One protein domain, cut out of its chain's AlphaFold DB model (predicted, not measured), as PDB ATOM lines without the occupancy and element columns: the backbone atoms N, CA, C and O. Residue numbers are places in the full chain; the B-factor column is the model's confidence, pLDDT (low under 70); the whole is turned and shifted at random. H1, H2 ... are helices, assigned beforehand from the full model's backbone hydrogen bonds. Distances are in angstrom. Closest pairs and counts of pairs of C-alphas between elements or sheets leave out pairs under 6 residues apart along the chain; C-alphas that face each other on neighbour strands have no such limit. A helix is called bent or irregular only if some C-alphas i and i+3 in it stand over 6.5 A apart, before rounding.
ATOM      1  N   GLN A 207      57.480 -26.761 -51.954       79.19
ATOM      2  CA  GLN A 207      57.320 -27.504 -50.705       79.19
ATOM      3  C   GLN A 207      56.292 -28.646 -50.797       79.19
ATOM      4  O   GLN A 207      56.454 -29.662 -50.120       79.19
ATOM      5  N   ASN A 208      55.267 -28.522 -51.646       77.06
ATOM      6  CA  ASN A 208      54.310 -29.604 -51.881       77.06
ATOM      7  C   ASN A 208      54.989 -30.750 -52.639       77.06
ATOM      8  O   ASN A 208      54.850 -31.917 -52.267       77.06
ATOM      9  N   GLU A 209      55.801 -30.427 -53.651       85.31
ATOM     10  CA  GLU A 209      56.571 -31.445 -54.368       85.31
ATOM     11  C   GLU A 209      57.600 -32.151 -53.480       85.31
ATOM     12  O   GLU A 209      57.902 -33.327 -53.704       85.31
ATOM     13  N   MET A 210      58.161 -31.451 -52.493       89.69
ATOM     14  CA  MET A 210      59.117 -32.024 -51.547       89.69
ATOM     15  C   MET A 210      58.494 -33.173 -50.742       89.69
ATOM     16  O   MET A 210      59.103 -34.240 -50.653       89.69
ATOM     17  N   MET A 211      57.290 -32.992 -50.188       88.75
ATOM     18  CA  MET A 211      56.632 -34.049 -49.408       88.75
ATOM     19  C   MET A 211      56.325 -35.275 -50.255       88.75
ATOM     20  O   MET A 211      56.684 -36.391 -49.867       88.75
ATOM     21  N   HIS A 212      55.768 -35.058 -51.448       90.12
ATOM     22  CA  HIS A 212      55.556 -36.122 -52.423       90.12
ATOM     23  C   HIS A 212      56.840 -36.898 -52.719       90.12
ATOM     24  O   HIS A 212      56.875 -38.133 -52.776       90.12
ATOM     25  N   TYR A 213      57.942 -36.170 -52.866       92.81
ATOM     26  CA  TYR A 213      59.236 -36.763 -53.141       92.81
ATOM     27  C   TYR A 213      59.765 -37.609 -51.980       92.81
ATOM     28  O   TYR A 213      60.282 -38.703 -52.225       92.81
ATOM     29  N   PHE A 214      59.606 -37.166 -50.729       94.19
ATOM     30  CA  PHE A 214      59.998 -37.960 -49.563       94.19
ATOM     31  C   PHE A 214      59.195 -39.252 -49.452       94.19
ATOM     32  O   PHE A 214      59.797 -40.316 -49.311       94.19
ATOM     33  N   PHE A 215      57.871 -39.193 -49.611       92.44
ATOM     34  CA  PHE A 215      57.020 -40.387 -49.601       92.44
ATOM     35  C   PHE A 215      57.465 -41.388 -50.670       92.44
ATOM     36  O   PHE A 215      57.661 -42.571 -50.386       92.44
ATOM     37  N   LYS A 216      57.721 -40.901 -51.888       94.19
ATOM     38  CA  LYS A 216      58.174 -41.731 -53.009       94.19
ATOM     39  C   LYS A 216      59.558 -42.354 -52.797       94.19
ATOM     40  O   LYS A 216      59.803 -43.452 -53.293       94.19
ATOM     41  N   LYS A 217      60.493 -41.648 -52.153       95.75
ATOM     42  CA  LYS A 217      61.895 -42.089 -52.022       95.75
ATOM     43  C   LYS A 217      62.192 -42.860 -50.745       95.75
ATOM     44  O   LYS A 217      63.050 -43.737 -50.786       95.75
ATOM     45  N   LEU A 218      61.529 -42.514 -49.647       94.81
ATOM     46  CA  LEU A 218      61.844 -42.990 -48.299       94.81
ATOM     47  C   LEU A 218      60.713 -43.812 -47.675       94.81
ATOM     48  O   LEU A 218      60.952 -44.541 -46.716       94.81
ATOM     49  N   GLY A 219      59.503 -43.723 -48.233       93.81
ATOM     50  CA  GLY A 219      58.314 -44.383 -47.708       93.81
ATOM     51  C   GLY A 219      57.637 -43.595 -46.587       93.81
ATOM     52  O   GLY A 219      58.255 -42.787 -45.896       93.81
ATOM     53  N   GLN A 220      56.341 -43.852 -46.409       92.81
ATOM     54  CA  GLN A 220      55.502 -43.167 -45.424       92.81
ATOM     55  C   GLN A 220      55.986 -43.381 -43.983       92.81
ATOM     56  O   GLN A 220      55.970 -42.432 -43.210       92.81
ATOM     57  N   GLU A 221      56.448 -44.586 -43.634       93.19
ATOM     58  CA  GLU A 221      56.928 -44.924 -42.283       93.19
ATOM     59  C   GLU A 221      58.077 -43.999 -41.856       93.19
ATOM     60  O   GLU A 221      57.937 -43.253 -40.890       93.19
ATOM     61  N   THR A 222      59.136 -43.916 -42.663       94.38
ATOM     62  CA  THR A 222      60.283 -43.025 -42.428       94.38
ATOM     63  C   THR A 222      59.879 -41.554 -42.294       94.38
ATOM     64  O   THR A 222      60.407 -40.828 -41.453       94.38
ATOM     65  N   VAL A 223      58.946 -41.083 -43.132       94.50
ATOM     66  CA  VAL A 223      58.481 -39.687 -43.082       94.50
ATOM     67  C   VAL A 223      57.634 -39.430 -41.835       94.50
ATOM     68  O   VAL A 223      57.727 -38.355 -41.248       94.50
ATOM     69  N   SER A 224      56.836 -40.413 -41.418       93.56
ATOM     70  CA  SER A 224      55.989 -40.336 -40.228       93.56
ATOM     71  C   SER A 224      56.825 -40.256 -38.946       93.56
ATOM     72  O   SER A 224      56.601 -39.373 -38.116       93.56
ATOM     73  N   GLU A 225      57.864 -41.088 -38.837       93.38
ATOM     74  CA  GLU A 225      58.823 -41.057 -37.730       93.38
ATOM     75  C   GLU A 225      59.540 -39.709 -37.666       93.38
ATOM     76  O   GLU A 225      59.551 -39.067 -36.617       93.38
ATOM     77  N   TRP A 226      60.044 -39.223 -38.808       94.19
ATOM     78  CA  TRP A 226      60.681 -37.908 -38.870       94.19
ATOM     79  C   TRP A 226      59.743 -36.779 -38.449       94.19
ATOM     80  O   TRP A 226      60.139 -35.909 -37.675       94.19
ATOM     81  N   LEU A 227      58.504 -36.770 -38.946       93.56
ATOM     82  CA  LEU A 227      57.534 -35.727 -38.625       93.56
ATOM     83  C   LEU A 227      57.264 -35.688 -37.116       93.56
ATOM     84  O   LEU A 227      57.285 -34.612 -36.513       93.56
ATOM     85  N   LYS A 228      57.050 -36.859 -36.511       93.50
ATOM     86  CA  LYS A 228      56.830 -37.014 -35.072       93.50
ATOM     87  C   LYS A 228      58.009 -36.466 -34.264       93.50
ATOM     88  O   LYS A 228      57.816 -35.598 -33.409       93.50
ATOM     89  N   ASP A 229      59.220 -36.912 -34.588       91.94
ATOM     90  CA  ASP A 229      60.445 -36.501 -33.902       91.94
ATOM     91  C   ASP A 229      60.716 -35.004 -34.079       91.94
ATOM     92  O   ASP A 229      61.114 -34.317 -33.136       91.94
ATOM     93  N   TYR A 230      60.459 -34.465 -35.271       91.12
ATOM     94  CA  TYR A 230      60.687 -33.060 -35.585       91.12
ATOM     95  C   TYR A 230      59.724 -32.129 -34.837       91.12
ATOM     96  O   TYR A 230      60.163 -31.112 -34.294       91.12
ATOM     97  N   LEU A 231      58.432 -32.476 -34.772       91.62
ATOM     98  CA  LEU A 231      57.434 -31.722 -34.004       91.62
ATOM     99  C   LEU A 231      57.802 -31.675 -32.515       91.62
ATOM    100  O   LEU A 231      57.779 -30.603 -31.909       91.62
ATOM    101  N   LYS A 232      58.203 -32.821 -31.953       91.69
ATOM    102  CA  LYS A 232      58.612 -32.942 -30.549       91.69
ATOM    103  C   LYS A 232      59.903 -32.182 -30.252       91.69
ATOM    104  O   LYS A 232      59.939 -31.379 -29.326       91.69
ATOM    105  N   ALA A 233      60.953 -32.387 -31.048       88.88
ATOM    106  CA  ALA A 233      62.267 -31.785 -30.818       88.88
ATOM    107  C   ALA A 233      62.272 -30.252 -30.942       88.88
ATOM    108  O   ALA A 233      63.141 -29.590 -30.377       88.88
ATOM    109  N   ARG A 234      61.328 -29.679 -31.698       86.06
ATOM    110  CA  ARG A 234      61.153 -28.225 -31.825       86.06
ATOM    111  C   ARG A 234      60.301 -27.611 -30.718       86.06
ATOM    112  O   ARG A 234      60.180 -26.389 -30.704       86.06
ATOM    113  N   GLU A 235      59.717 -28.433 -29.842       86.62
ATOM    114  CA  GLU A 235      58.768 -28.004 -28.807       86.62
ATOM    115  C   GLU A 235      57.659 -27.112 -29.386       86.62
ATOM    116  O   GLU A 235      57.239 -26.118 -28.789       86.62
ATOM    117  N   TYR A 236      57.212 -27.427 -30.605       89.06
ATOM    118  CA  TYR A 236      56.168 -26.646 -31.242       89.06
ATOM    119  C   TYR A 236      54.878 -26.763 -30.446       89.06
ATOM    120  O   TYR A 236      54.465 -27.850 -30.072       89.06
ATOM    121  N   THR A 237      54.194 -25.646 -30.223       91.62
ATOM    122  CA  THR A 237      52.796 -25.702 -29.800       91.62
ATOM    123  C   THR A 237      51.932 -26.090 -30.993       91.62
ATOM    124  O   THR A 237      52.256 -25.730 -32.130       91.62
ATOM    125  N   VAL A 238      50.781 -26.706 -30.743       92.25
ATOM    126  CA  VAL A 238      49.843 -27.099 -31.803       92.25
ATOM    127  C   VAL A 238      49.390 -25.926 -32.690       92.25
ATOM    128  O   VAL A 238      49.268 -26.085 -33.897       92.25
ATOM    129  N   HIS A 239      49.269 -24.717 -32.126       91.81
ATOM    130  CA  HIS A 239      48.933 -23.487 -32.863       91.81
ATOM    131  C   HIS A 239      50.130 -22.806 -33.546       91.81
ATOM    132  O   HIS A 239      49.995 -21.723 -34.117       91.81
ATOM    133  N   SER A 240      51.334 -23.371 -33.443       92.31
ATOM    134  CA  SER A 240      52.499 -22.765 -34.081       92.31
ATOM    135  C   SER A 240      52.395 -22.921 -35.595       92.31
ATOM    136  O   SER A 240      52.035 -23.984 -36.100       92.31
ATOM    137  N   LYS A 241      52.773 -21.872 -36.334       88.69
ATOM    138  CA  LYS A 241      52.782 -21.914 -37.802       88.69
ATOM    139  C   LYS A 241      53.581 -23.111 -38.337       88.69
ATOM    140  O   LYS A 241      53.126 -23.781 -39.248       88.69
ATOM    141  N   GLY A 242      54.730 -23.416 -37.728       88.31
ATOM    142  CA  GLY A 242      55.565 -24.546 -38.141       88.31
ATOM    143  C   GLY A 242      54.879 -25.907 -37.990       88.31
ATOM    144  O   GLY A 242      55.017 -26.746 -38.873       88.31
ATOM    145  N   ALA A 243      54.120 -26.128 -36.910       92.50
ATOM    146  CA  ALA A 243      53.331 -27.350 -36.758       92.50
ATOM    147  C   ALA A 243      52.191 -27.411 -37.784       92.50
ATOM    148  O   ALA A 243      52.031 -28.423 -38.460       92.50
ATOM    149  N   ILE A 244      51.459 -26.306 -37.949       92.25
ATOM    150  CA  ILE A 244      50.351 -26.179 -38.905       92.25
ATOM    151  C   ILE A 244      50.805 -26.483 -40.339       92.25
ATOM    152  O   ILE A 244      50.183 -27.299 -41.018       92.25
ATOM    153  N   ASP A 245      51.913 -25.883 -40.780       88.81
ATOM    154  CA  ASP A 245      52.470 -26.095 -42.119       88.81
ATOM    155  C   ASP A 245      52.819 -27.581 -42.335       88.81
ATOM    156  O   ASP A 245      52.517 -28.152 -43.383       88.81
ATOM    157  N   LEU A 246      53.390 -28.244 -41.324       91.25
ATOM    158  CA  LEU A 246      53.703 -29.674 -41.380       91.25
ATOM    159  C   LEU A 246      52.450 -30.563 -41.408       91.25
ATOM    160  O   LEU A 246      52.443 -31.575 -42.108       91.25
ATOM    161  N   PHE A 247      51.383 -30.190 -40.694       92.38
ATOM    162  CA  PHE A 247      50.103 -30.901 -40.757       92.38
ATOM    163  C   PHE A 247      49.486 -30.804 -42.152       92.38
ATOM    164  O   PHE A 247      49.064 -31.820 -42.702       92.38
ATOM    165  N   ILE A 248      49.486 -29.607 -42.749       89.25
ATOM    166  CA  ILE A 248      49.015 -29.374 -44.122       89.25
ATOM    167  C   ILE A 248      49.800 -30.243 -45.100       89.25
ATOM    168  O   ILE A 248      49.210 -30.981 -45.886       89.25
ATOM    169  N   LEU A 249      51.128 -30.191 -45.020       88.75
ATOM    170  CA  LEU A 249      52.038 -30.967 -45.856       88.75
ATOM    171  C   LEU A 249      51.788 -32.481 -45.743       88.75
ATOM    172  O   LEU A 249      51.690 -33.169 -46.760       88.75
ATOM    173  N   TRP A 250      51.622 -32.996 -44.521       91.50
ATOM    174  CA  TRP A 250      51.294 -34.402 -44.285       91.50
ATOM    175  C   TRP A 250      49.932 -34.788 -44.863       91.50
ATOM    176  O   TRP A 250      49.832 -35.790 -45.571       91.50
ATOM    177  N   LEU A 251      48.878 -34.023 -44.569       89.25
ATOM    178  CA  LEU A 251      47.516 -34.334 -45.010       89.25
ATOM    179  C   LEU A 251      47.370 -34.209 -46.525       89.25
ATOM    180  O   LEU A 251      46.655 -35.000 -47.140       89.25
ATOM    181  N   ASN A 252      48.060 -33.251 -47.142       85.94
ATOM    182  CA  ASN A 252      48.038 -33.079 -48.584       85.94
ATOM    183  C   ASN A 252      48.641 -34.277 -49.315       85.94
ATOM    184  O   ASN A 252      48.052 -34.694 -50.311       85.94
ATOM    185  N   GLU A 253      49.722 -34.856 -48.790       88.69
ATOM    186  CA  GLU A 253      50.380 -36.010 -49.406       88.69
ATOM    187  C   GLU A 253      49.740 -37.350 -49.016       88.69
ATOM    188  O   GLU A 253      49.358 -38.135 -49.878       88.69
ATOM    189  N   SER A 254      49.596 -37.623 -47.717       90.00
ATOM    190  CA  SER A 254      49.184 -38.946 -47.216       90.00
ATOM    191  C   SER A 254      47.677 -39.189 -47.255       90.00
ATOM    192  O   SER A 254      47.246 -40.339 -47.295       90.00
ATOM    193  N   LYS A 255      46.870 -38.119 -47.176       86.62
ATOM    194  CA  LYS A 255      45.425 -38.182 -46.881       86.62
ATOM    195  C   LYS A 255      45.090 -38.954 -45.591       86.62
ATOM    196  O   LYS A 255      43.950 -39.370 -45.405       86.62
ATOM    197  N   ASP A 256      46.060 -39.124 -44.693       88.81
ATOM    198  CA  ASP A 256      45.956 -39.989 -43.520       88.81
ATOM    199  C   ASP A 256      45.856 -39.159 -42.234       88.81
ATOM    200  O   ASP A 256      46.846 -38.862 -41.554       88.81
ATOM    201  N   LEU A 257      44.624 -38.754 -41.917       88.94
ATOM    202  CA  LEU A 257      44.316 -38.027 -40.688       88.94
ATOM    203  C   LEU A 257      44.501 -38.902 -39.442       88.94
ATOM    204  O   LEU A 257      44.927 -38.400 -38.404       88.94
ATOM    205  N   GLU A 258      44.191 -40.196 -39.532       88.06
ATOM    206  CA  GLU A 258      44.267 -41.110 -38.392       88.06
ATOM    207  C   GLU A 258      45.710 -41.231 -37.893       88.06
ATOM    208  O   GLU A 258      45.972 -41.066 -36.698       88.06
ATOM    209  N   SER A 259      46.659 -41.451 -38.805       91.62
ATOM    210  CA  SER A 259      48.078 -41.497 -38.458       91.62
ATOM    211  C   SER A 259      48.578 -40.153 -37.939       91.62
ATOM    212  O   SER A 259      49.358 -40.133 -36.989       91.62
ATOM    213  N   LEU A 260      48.096 -39.026 -38.481       92.94
ATOM    214  CA  LEU A 260      48.467 -37.710 -37.959       92.94
ATOM    215  C   LEU A 260      48.009 -37.519 -36.507       92.94
ATOM    216  O   LEU A 260      48.809 -37.108 -35.670       92.94
ATOM    217  N   VAL A 261      46.755 -37.861 -36.194       91.81
ATOM    218  CA  VAL A 261      46.208 -37.794 -34.827       91.81
ATOM    219  C   VAL A 261      46.993 -38.706 -33.888       91.81
ATOM    220  O   VAL A 261      47.341 -38.298 -32.778       91.81
ATOM    221  N   LYS A 262      47.305 -39.933 -34.326       93.12
ATOM    222  CA  LYS A 262      48.101 -40.874 -33.531       93.12
ATOM    223  C   LYS A 262      49.471 -40.294 -33.203       93.12
ATOM    224  O   LYS A 262      49.811 -40.223 -32.028       93.12
ATOM    225  N   MET A 263      50.212 -39.833 -34.210       94.50
ATOM    226  CA  MET A 263      51.549 -39.268 -34.021       94.50
ATOM    227  C   MET A 263      51.542 -38.005 -33.161       94.50
ATOM    228  O   MET A 263      52.432 -37.832 -32.338       94.50
ATOM    229  N   ALA A 264      50.572 -37.111 -33.367       93.62
ATOM    230  CA  ALA A 264      50.572 -35.785 -32.760       93.62
ATOM    231  C   ALA A 264      49.968 -35.757 -31.344       93.62
ATOM    232  O   ALA A 264      50.413 -34.960 -30.521       93.62
ATOM    233  N   CYS A 265      48.982 -36.610 -31.047       92.88
ATOM    234  CA  CYS A 265      48.197 -36.525 -29.808       92.88
ATOM    235  C   CYS A 265      48.259 -37.782 -28.927       92.88
ATOM    236  O   CYS A 265      48.058 -37.670 -27.721       92.88
ATOM    237  N   ILE A 266      48.464 -38.974 -29.504       92.75
ATOM    238  CA  ILE A 266      48.289 -40.254 -28.786       92.75
ATOM    239  C   ILE A 266      49.626 -40.914 -28.448       92.75
ATOM    240  O   ILE A 266      49.781 -41.436 -27.349       92.75
ATOM    241  N   ASP A 267      50.568 -40.930 -29.390       92.50
ATOM    242  CA  ASP A 267      51.872 -41.563 -29.215       92.50
ATOM    243  C   ASP A 267      52.670 -40.844 -28.113       92.50
ATOM    244  O   ASP A 267      52.922 -39.642 -28.211       92.50
ATOM    245  N   GLU A 268      53.069 -41.583 -27.071       91.62
ATOM    246  CA  GLU A 268      53.863 -41.080 -25.937       91.62
ATOM    247  C   GLU A 268      55.251 -40.590 -26.386       91.62
ATOM    248  O   GLU A 268      55.848 -39.687 -25.787       91.62
ATOM    249  N   ASP A 269      55.758 -41.148 -27.488       90.62
ATOM    250  CA  ASP A 269      57.010 -40.718 -28.093       90.62
ATOM    251  C   ASP A 269      56.834 -39.496 -29.006       90.62
ATOM    252  O   ASP A 269      57.837 -38.905 -29.407       90.62
ATOM    253  N   GLY A 270      55.601 -39.054 -29.264       91.56
ATOM    254  CA  GLY A 270      55.268 -37.843 -30.014       91.56
ATOM    255  C   GLY A 270      55.223 -36.561 -29.167       91.56
ATOM    256  O   GLY A 270      55.676 -36.546 -28.018       91.56
ATOM    257  N   PRO A 271      54.716 -35.450 -29.736       93.75
ATOM    258  CA  PRO A 271      54.556 -34.183 -29.022       93.75
ATOM    259  C   PRO A 271      53.379 -34.168 -28.029       93.75
ATOM    260  O   PRO A 271      53.310 -33.257 -27.209       93.75
ATOM    261  N   CYS A 272      52.478 -35.159 -28.086       94.69
ATOM    262  CA  CYS A 272      51.347 -35.341 -27.168       94.69
ATOM    263  C   CYS A 272      50.477 -34.081 -26.992       94.69
ATOM    264  O   CYS A 272      50.217 -33.642 -25.870       94.69
ATOM    265  N   TYR A 273      50.039 -33.471 -28.095       94.25
ATOM    266  CA  TYR A 273      49.146 -32.316 -28.040       94.25
ATOM    267  C   TYR A 273      47.791 -32.663 -27.421       94.25
ATOM    268  O   TYR A 273      47.245 -33.749 -27.625       94.25
ATOM    269  N   GLU A 274      47.203 -31.689 -26.726       93.94
ATOM    270  CA  GLU A 274      45.831 -31.791 -26.243       93.94
ATOM    271  C   GLU A 274      44.865 -31.927 -27.429       93.94
ATOM    272  O   GLU A 274      44.827 -31.090 -28.332       93.94
ATOM    273  N   MET A 275      44.053 -32.989 -27.414       88.94
ATOM    274  CA  MET A 275      43.173 -33.349 -28.532       88.94
ATOM    275  C   MET A 275      42.230 -32.210 -28.932       88.94
ATOM    276  O   MET A 275      41.934 -32.026 -30.109       88.94
ATOM    277  N   LYS A 276      41.749 -31.443 -27.950       88.44
ATOM    278  CA  LYS A 276      40.848 -30.317 -28.190       88.44
ATOM    279  C   LYS A 276      41.528 -29.235 -29.032       88.44
ATOM    280  O   LYS A 276      40.972 -28.829 -30.048       88.44
ATOM    281  N   ASP A 277      42.726 -28.823 -28.635       91.75
ATOM    282  CA  ASP A 277      43.477 -27.762 -29.306       91.75
ATOM    283  C   ASP A 277      43.915 -28.212 -30.711       91.75
ATOM    284  O   ASP A 277      43.891 -27.437 -31.667       91.75
ATOM    285  N   PHE A 278      44.239 -29.501 -30.871       90.19
ATOM    286  CA  PHE A 278      44.531 -30.096 -32.175       90.19
ATOM    287  C   PHE A 278      43.326 -30.075 -33.124       90.19
ATOM    288  O   PHE A 278      43.476 -29.712 -34.288       90.19
ATOM    289  N   ILE A 279      42.125 -30.410 -32.638       84.69
ATOM    290  CA  ILE A 279      40.892 -30.331 -33.439       84.69
ATOM    291  C   ILE A 279      40.598 -28.884 -33.849       84.69
ATOM    292  O   ILE A 279      40.251 -28.648 -35.002       84.69
ATOM    293  N   GLU A 280      40.762 -27.915 -32.943       87.44
ATOM    294  CA  GLU A 280      40.584 -26.493 -33.272       87.44
ATOM    295  C   GLU A 280      41.501 -26.075 -34.433       87.44
ATOM    296  O   GLU A 280      41.037 -25.488 -35.408       87.44
ATOM    297  N   VAL A 281      42.774 -26.478 -34.394       89.75
ATOM    298  CA  VAL A 281      43.733 -26.212 -35.474       89.75
ATOM    299  C   VAL A 281      43.361 -26.922 -36.776       89.75
ATOM    300  O   VAL A 281      43.440 -26.316 -37.842       89.75
ATOM    301  N   LEU A 282      42.937 -28.186 -36.729       85.12
ATOM    302  CA  LEU A 282      42.487 -28.890 -37.933       85.12
ATOM    303  C   LEU A 282      41.295 -28.192 -38.594       85.12
ATOM    304  O   LEU A 282      41.263 -28.099 -39.822       85.12
ATOM    305  N   ASN A 283      40.370 -27.659 -37.793       81.69
ATOM    306  CA  ASN A 283      39.229 -26.906 -38.300       81.69
ATOM    307  C   ASN A 283      39.665 -25.639 -39.045       81.69
ATOM    308  O   ASN A 283      39.098 -25.312 -40.087       81.69
ATOM    309  N   ASP A 284      40.698 -24.959 -38.546       80.25
ATOM    310  CA  ASP A 284      41.268 -23.769 -39.185       80.25
ATOM    311  C   ASP A 284      42.042 -24.113 -40.471       80.25
ATOM    312  O   ASP A 284      42.051 -23.346 -41.438       80.25
ATOM    313  N   ILE A 285      42.674 -25.290 -40.510       77.06
ATOM    314  CA  ILE A 285      43.446 -25.787 -41.655       77.06
ATOM    315  C   ILE A 285      42.547 -26.276 -42.804       77.06
ATOM    316  O   ILE A 285      42.977 -26.280 -43.961       77.06
ATOM    317  N   TRP A 286      41.297 -26.662 -42.523       59.44
ATOM    318  CA  TRP A 286      40.384 -27.329 -43.466       59.44
ATOM    319  C   TRP A 286      40.125 -26.599 -44.790       59.44
ATOM    320  O   TRP A 286      39.680 -27.227 -45.750       59.44
ATOM    321  N   ILE A 287      40.456 -25.314 -44.899       53.59
ATOM    322  CA  ILE A 287      40.354 -24.549 -46.149       53.59
ATOM    323  C   ILE A 287      41.399 -24.996 -47.197       53.59
ATOM    324  O   ILE A 287      41.184 -24.795 -48.392       53.59
ATOM    325  N   PHE A 288      42.502 -25.631 -46.788       52.78
ATOM    326  CA  PHE A 288      43.659 -25.922 -47.650       52.78
ATOM    327  C   PHE A 288      43.759 -27.379 -48.140       52.78
ATOM    328  O   PHE A 288      44.715 -27.724 -48.837       52.78
ATOM    329  N   VAL A 289      42.779 -28.231 -47.820       52.03
ATOM    330  CA  VAL A 289      42.717 -29.632 -48.271       52.03
ATOM    331  C   VAL A 289      41.827 -29.711 -49.522       52.03
ATOM    332  O   VAL A 289      40.612 -29.655 -49.406       52.03
ATOM    333  N   PHE A 290      42.458 -29.775 -50.703       50.31
ATOM    334  CA  PHE A 290      41.931 -29.908 -52.085       50.31
ATOM    335  C   PHE A 290      40.398 -29.870 -52.334       50.31
ATOM    336  O   PHE A 290      39.638 -30.682 -51.806       50.31
ATOM    337  N   ASP A 291      39.983 -29.028 -53.299       49.88
ATOM    338  CA  ASP A 291      38.592 -28.782 -53.745       49.88
ATOM    339  C   ASP A 291      37.742 -30.044 -54.005       49.88
ATOM    340  O   ASP A 291      36.528 -30.028 -53.803       49.88
ATOM    341  N   GLU A 292      38.366 -31.151 -54.413       48.53
ATOM    342  CA  GLU A 292      37.713 -32.418 -54.778       48.53
ATOM    343  C   GLU A 292      36.992 -33.114 -53.609       48.53
ATOM    344  O   GLU A 292      36.145 -33.981 -53.828       48.53
ATOM    345  N   TYR A 293      37.296 -32.734 -52.365       49.84
ATOM    346  CA  TYR A 293      36.709 -33.347 -51.172       49.84
ATOM    347  C   TYR A 293      35.600 -32.515 -50.517       49.84
ATOM    348  O   TYR A 293      34.949 -33.030 -49.607       49.84
ATOM    349  N   ARG A 294      35.294 -31.295 -50.997       49.66
ATOM    350  CA  ARG A 294      34.187 -30.463 -50.461       49.66
ATOM    351  C   ARG A 294      32.839 -31.199 -50.428       49.66
ATOM    352  O   ARG A 294      32.118 -31.101 -49.439       49.66
ATOM    353  N   ASP A 295      32.560 -32.035 -51.428       47.66
ATOM    354  CA  ASP A 295      31.320 -32.826 -51.539       47.66
ATOM    355  C   ASP A 295      31.165 -33.931 -50.470       47.66
ATOM    356  O   ASP A 295      30.064 -34.457 -50.247       47.66
ATOM    357  N   TYR A 296      32.255 -34.340 -49.814       48.62
ATOM    358  CA  TYR A 296      32.186 -35.242 -48.659       48.62
ATOM    359  C   TYR A 296      31.809 -34.491 -47.375       48.62
ATOM    360  O   TYR A 296      31.226 -35.094 -46.473       48.62
ATOM    361  N   PHE A 297      32.059 -33.181 -47.315       50.72
ATOM    362  CA  PHE A 297      31.874 -32.361 -46.117       50.72
ATOM    363  C   PHE A 297      30.508 -31.677 -46.025       50.72
ATOM    364  O   PHE A 297      29.986 -31.573 -44.916       50.72
ATOM    365  N   ASP A 298      29.842 -31.364 -47.142       50.09
ATOM    366  CA  ASP A 298      28.417 -30.972 -47.120       50.09
ATOM    367  C   ASP A 298      27.556 -32.037 -46.414       50.09
ATOM    368  O   ASP A 298      26.594 -31.744 -45.698       50.09
ATOM    369  N   ARG A 299      27.968 -33.304 -46.540       49.47
ATOM    370  CA  ARG A 299      27.344 -34.432 -45.845       49.47
ATOM    371  C   ARG A 299      27.666 -34.465 -44.354       49.47
ATOM    372  O   ARG A 299      26.861 -35.011 -43.609       49.47
ATOM    373  N   PHE A 300      28.797 -33.906 -43.920       46.53
ATOM    374  CA  PHE A 300      29.225 -33.829 -42.520       46.53
ATOM    375  C   PHE A 300      28.503 -32.697 -41.776       46.53
ATOM    376  O   PHE A 300      27.956 -32.933 -40.698       46.53
ATOM    377  N   GLU A 301      28.378 -31.513 -42.389       46.88
ATOM    378  CA  GLU A 301      27.573 -30.406 -41.850       46.88
ATOM    379  C   GLU A 301      26.079 -30.759 -41.752       46.88
ATOM    380  O   GLU A 301      25.414 -30.426 -40.764       46.88
ATOM    381  N   GLU A 302      25.518 -31.451 -42.753       49.22
ATOM    382  CA  GLU A 302      24.151 -31.981 -42.658       49.22
ATOM    383  C   GLU A 302      24.001 -33.000 -41.517       49.22
ATOM    384  O   GLU A 302      22.907 -33.151 -40.960       49.22
ATOM    385  N   PHE A 303      25.080 -33.704 -41.168       45.53
ATOM    386  CA  PHE A 303      25.094 -34.718 -40.121       45.53
ATOM    387  C   PHE A 303      25.189 -34.109 -38.719       45.53
ATOM    388  O   PHE A 303      24.448 -34.534 -37.830       45.53
ATOM    389  N   GLU A 304      26.026 -33.085 -38.524       42.72
ATOM    390  CA  GLU A 304      26.081 -32.292 -37.287       42.72
ATOM    391  C   GLU A 304      24.745 -31.602 -37.007       42.72
ATOM    392  O   GLU A 304      24.206 -31.716 -35.906       42.72
ATOM    393  N   LYS A 305      24.125 -30.990 -38.026       51.97
ATOM    394  CA  LYS A 305      22.796 -30.361 -37.895       51.97
ATOM    395  C   LYS A 305      21.696 -31.357 -37.493       51.97
ATOM    396  O   LYS A 305      20.693 -30.954 -36.905       51.97
ATOM    397  N   LYS A 306      21.864 -32.654 -37.789       50.09
ATOM    398  CA  LYS A 306      20.908 -33.728 -37.446       50.09
ATOM    399  C   LYS A 306      21.228 -34.453 -36.132       50.09
ATOM    400  O   LYS A 306      20.344 -35.109 -35.581       50.09
ATOM    401  N   SER A 307      22.451 -34.361 -35.614       48.12
ATOM    402  CA  SER A 307      22.922 -35.132 -34.459       48.12
ATOM    403  C   SER A 307      23.225 -34.209 -33.282       48.12
ATOM    404  O   SER A 307      24.336 -33.722 -33.139       48.12
ATOM    405  N   ASN A 308      22.254 -34.029 -32.385       45.66
ATOM    406  CA  ASN A 308      22.379 -33.208 -31.171       45.66
ATOM    407  C   ASN A 308      23.227 -33.897 -30.066       45.66
ATOM    408  O   ASN A 308      22.787 -34.034 -28.922       45.66
ATOM    409  N   LYS A 309      24.399 -34.438 -30.423       45.53
ATOM    410  CA  LYS A 309      25.335 -35.119 -29.518       45.53
ATOM    411  C   LYS A 309      26.786 -34.804 -29.868       45.53
ATOM    412  O   LYS A 309      27.128 -34.668 -31.034       45.53
ATOM    413  N   ASP A 310      27.577 -34.777 -28.802       43.97
ATOM    414  CA  ASP A 310      29.003 -34.483 -28.694       43.97
ATOM    415  C   ASP A 310      29.865 -35.030 -29.865       43.97
ATOM    416  O   ASP A 310      29.920 -36.256 -30.046       43.97
ATOM    417  N   PRO A 311      30.535 -34.168 -30.662       44.81
ATOM    418  CA  PRO A 311      31.334 -34.580 -31.826       44.81
ATOM    419  C   PRO A 311      32.535 -35.476 -31.465       44.81
ATOM    420  O   PRO A 311      33.017 -36.240 -32.302       44.81
ATOM    421  N   PHE A 312      32.957 -35.474 -30.195       39.19
ATOM    422  CA  PHE A 312      34.100 -36.238 -29.683       39.19
ATOM    423  C   PHE A 312      33.939 -37.768 -29.766       39.19
ATOM    424  O   PHE A 312      34.931 -38.487 -29.860       39.19
ATOM    425  N   LEU A 313      32.710 -38.296 -29.772       35.03
ATOM    426  CA  LEU A 313      32.465 -39.749 -29.762       35.03
ATOM    427  C   LEU A 313      32.423 -40.398 -31.156       35.03
ATOM    428  O   LEU A 313      32.375 -41.624 -31.233       35.03
ATOM    429  N   LYS A 314      32.429 -39.619 -32.252       40.25
ATOM    430  CA  LYS A 314      32.226 -40.158 -33.613       40.25
ATOM    431  C   LYS A 314      33.425 -40.141 -34.547       40.25
ATOM    432  O   LYS A 314      33.393 -40.899 -35.515       40.25
TER     433      LYS A 314
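Overview. This is residues 207 to 314 of the 319 residues of an uncharacterized protein of Halanaerobium saccharolyticum (UniProt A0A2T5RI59). Three helices, H2, H3 and H4, make an up-and-down bundle, with H1 across one end and H5 packed on H3; beyond H5 the chain turns into H6, an arm whose residues 295 to 306 stick out with the link to 311 and make much of the length. The printed part has 108 residues with six named helices, H1 to H6 in order, and no named strand: all helix. It is compact, with a radius of gyration of the C-alphas of 14.8 A and spans of 43 by 30 by 22 A.

Along the chain. Find C-alpha 207 at (57.320, -27.504, -50.705); from there H1 runs to 218, 16.3 A. Next come H2, residues 220 to 233, 19.7 A; H3, 241 to 254, 19.8 A; and H4, 257 to 266, 12.7 A. H5, 275 to 288, 20.5 A, is irregular: C-alphas 284 and 287 are 7.1 A apart. H6, 291 to 306, 24.6 A, is irregular too, with 7.2 A between C-alphas 292 and 295; it ends at C-alpha 306 at (20.908, -33.728, -37.446).

Arrangement. Start at the hub, H3. With residues 249 to 253 alone it touches H1, closest at C-alphas 212 and 253, 6.0 A, a steep tilt of 56 degrees. H2 and H3, a hairpin, only just touch, with 3 pairs of C-alphas within 8 A, closest Leu 231 and Ala 243, 6.6 A. H3 and H4, also a hairpin, touch through H3 residues 247 to 251 alone, closest at C-alphas 251 and 257, 6.5 A. H3 residues 244 to 248 alone touch H5, closest at C-alphas 248 and 285, 7.1 A. H6 touches no helix. In H1 to H4 every O i to N i+4 pair is within hydrogen-bond range; in H5 8 of 10, in H6 7 of 12.

Size, cuts and confidence. The farthest C-alphas, Lys 217 and Asn 308, are 45.6 A apart. The printed part has no cut and no long link. Residues 286 to 314 have pLDDT under 70.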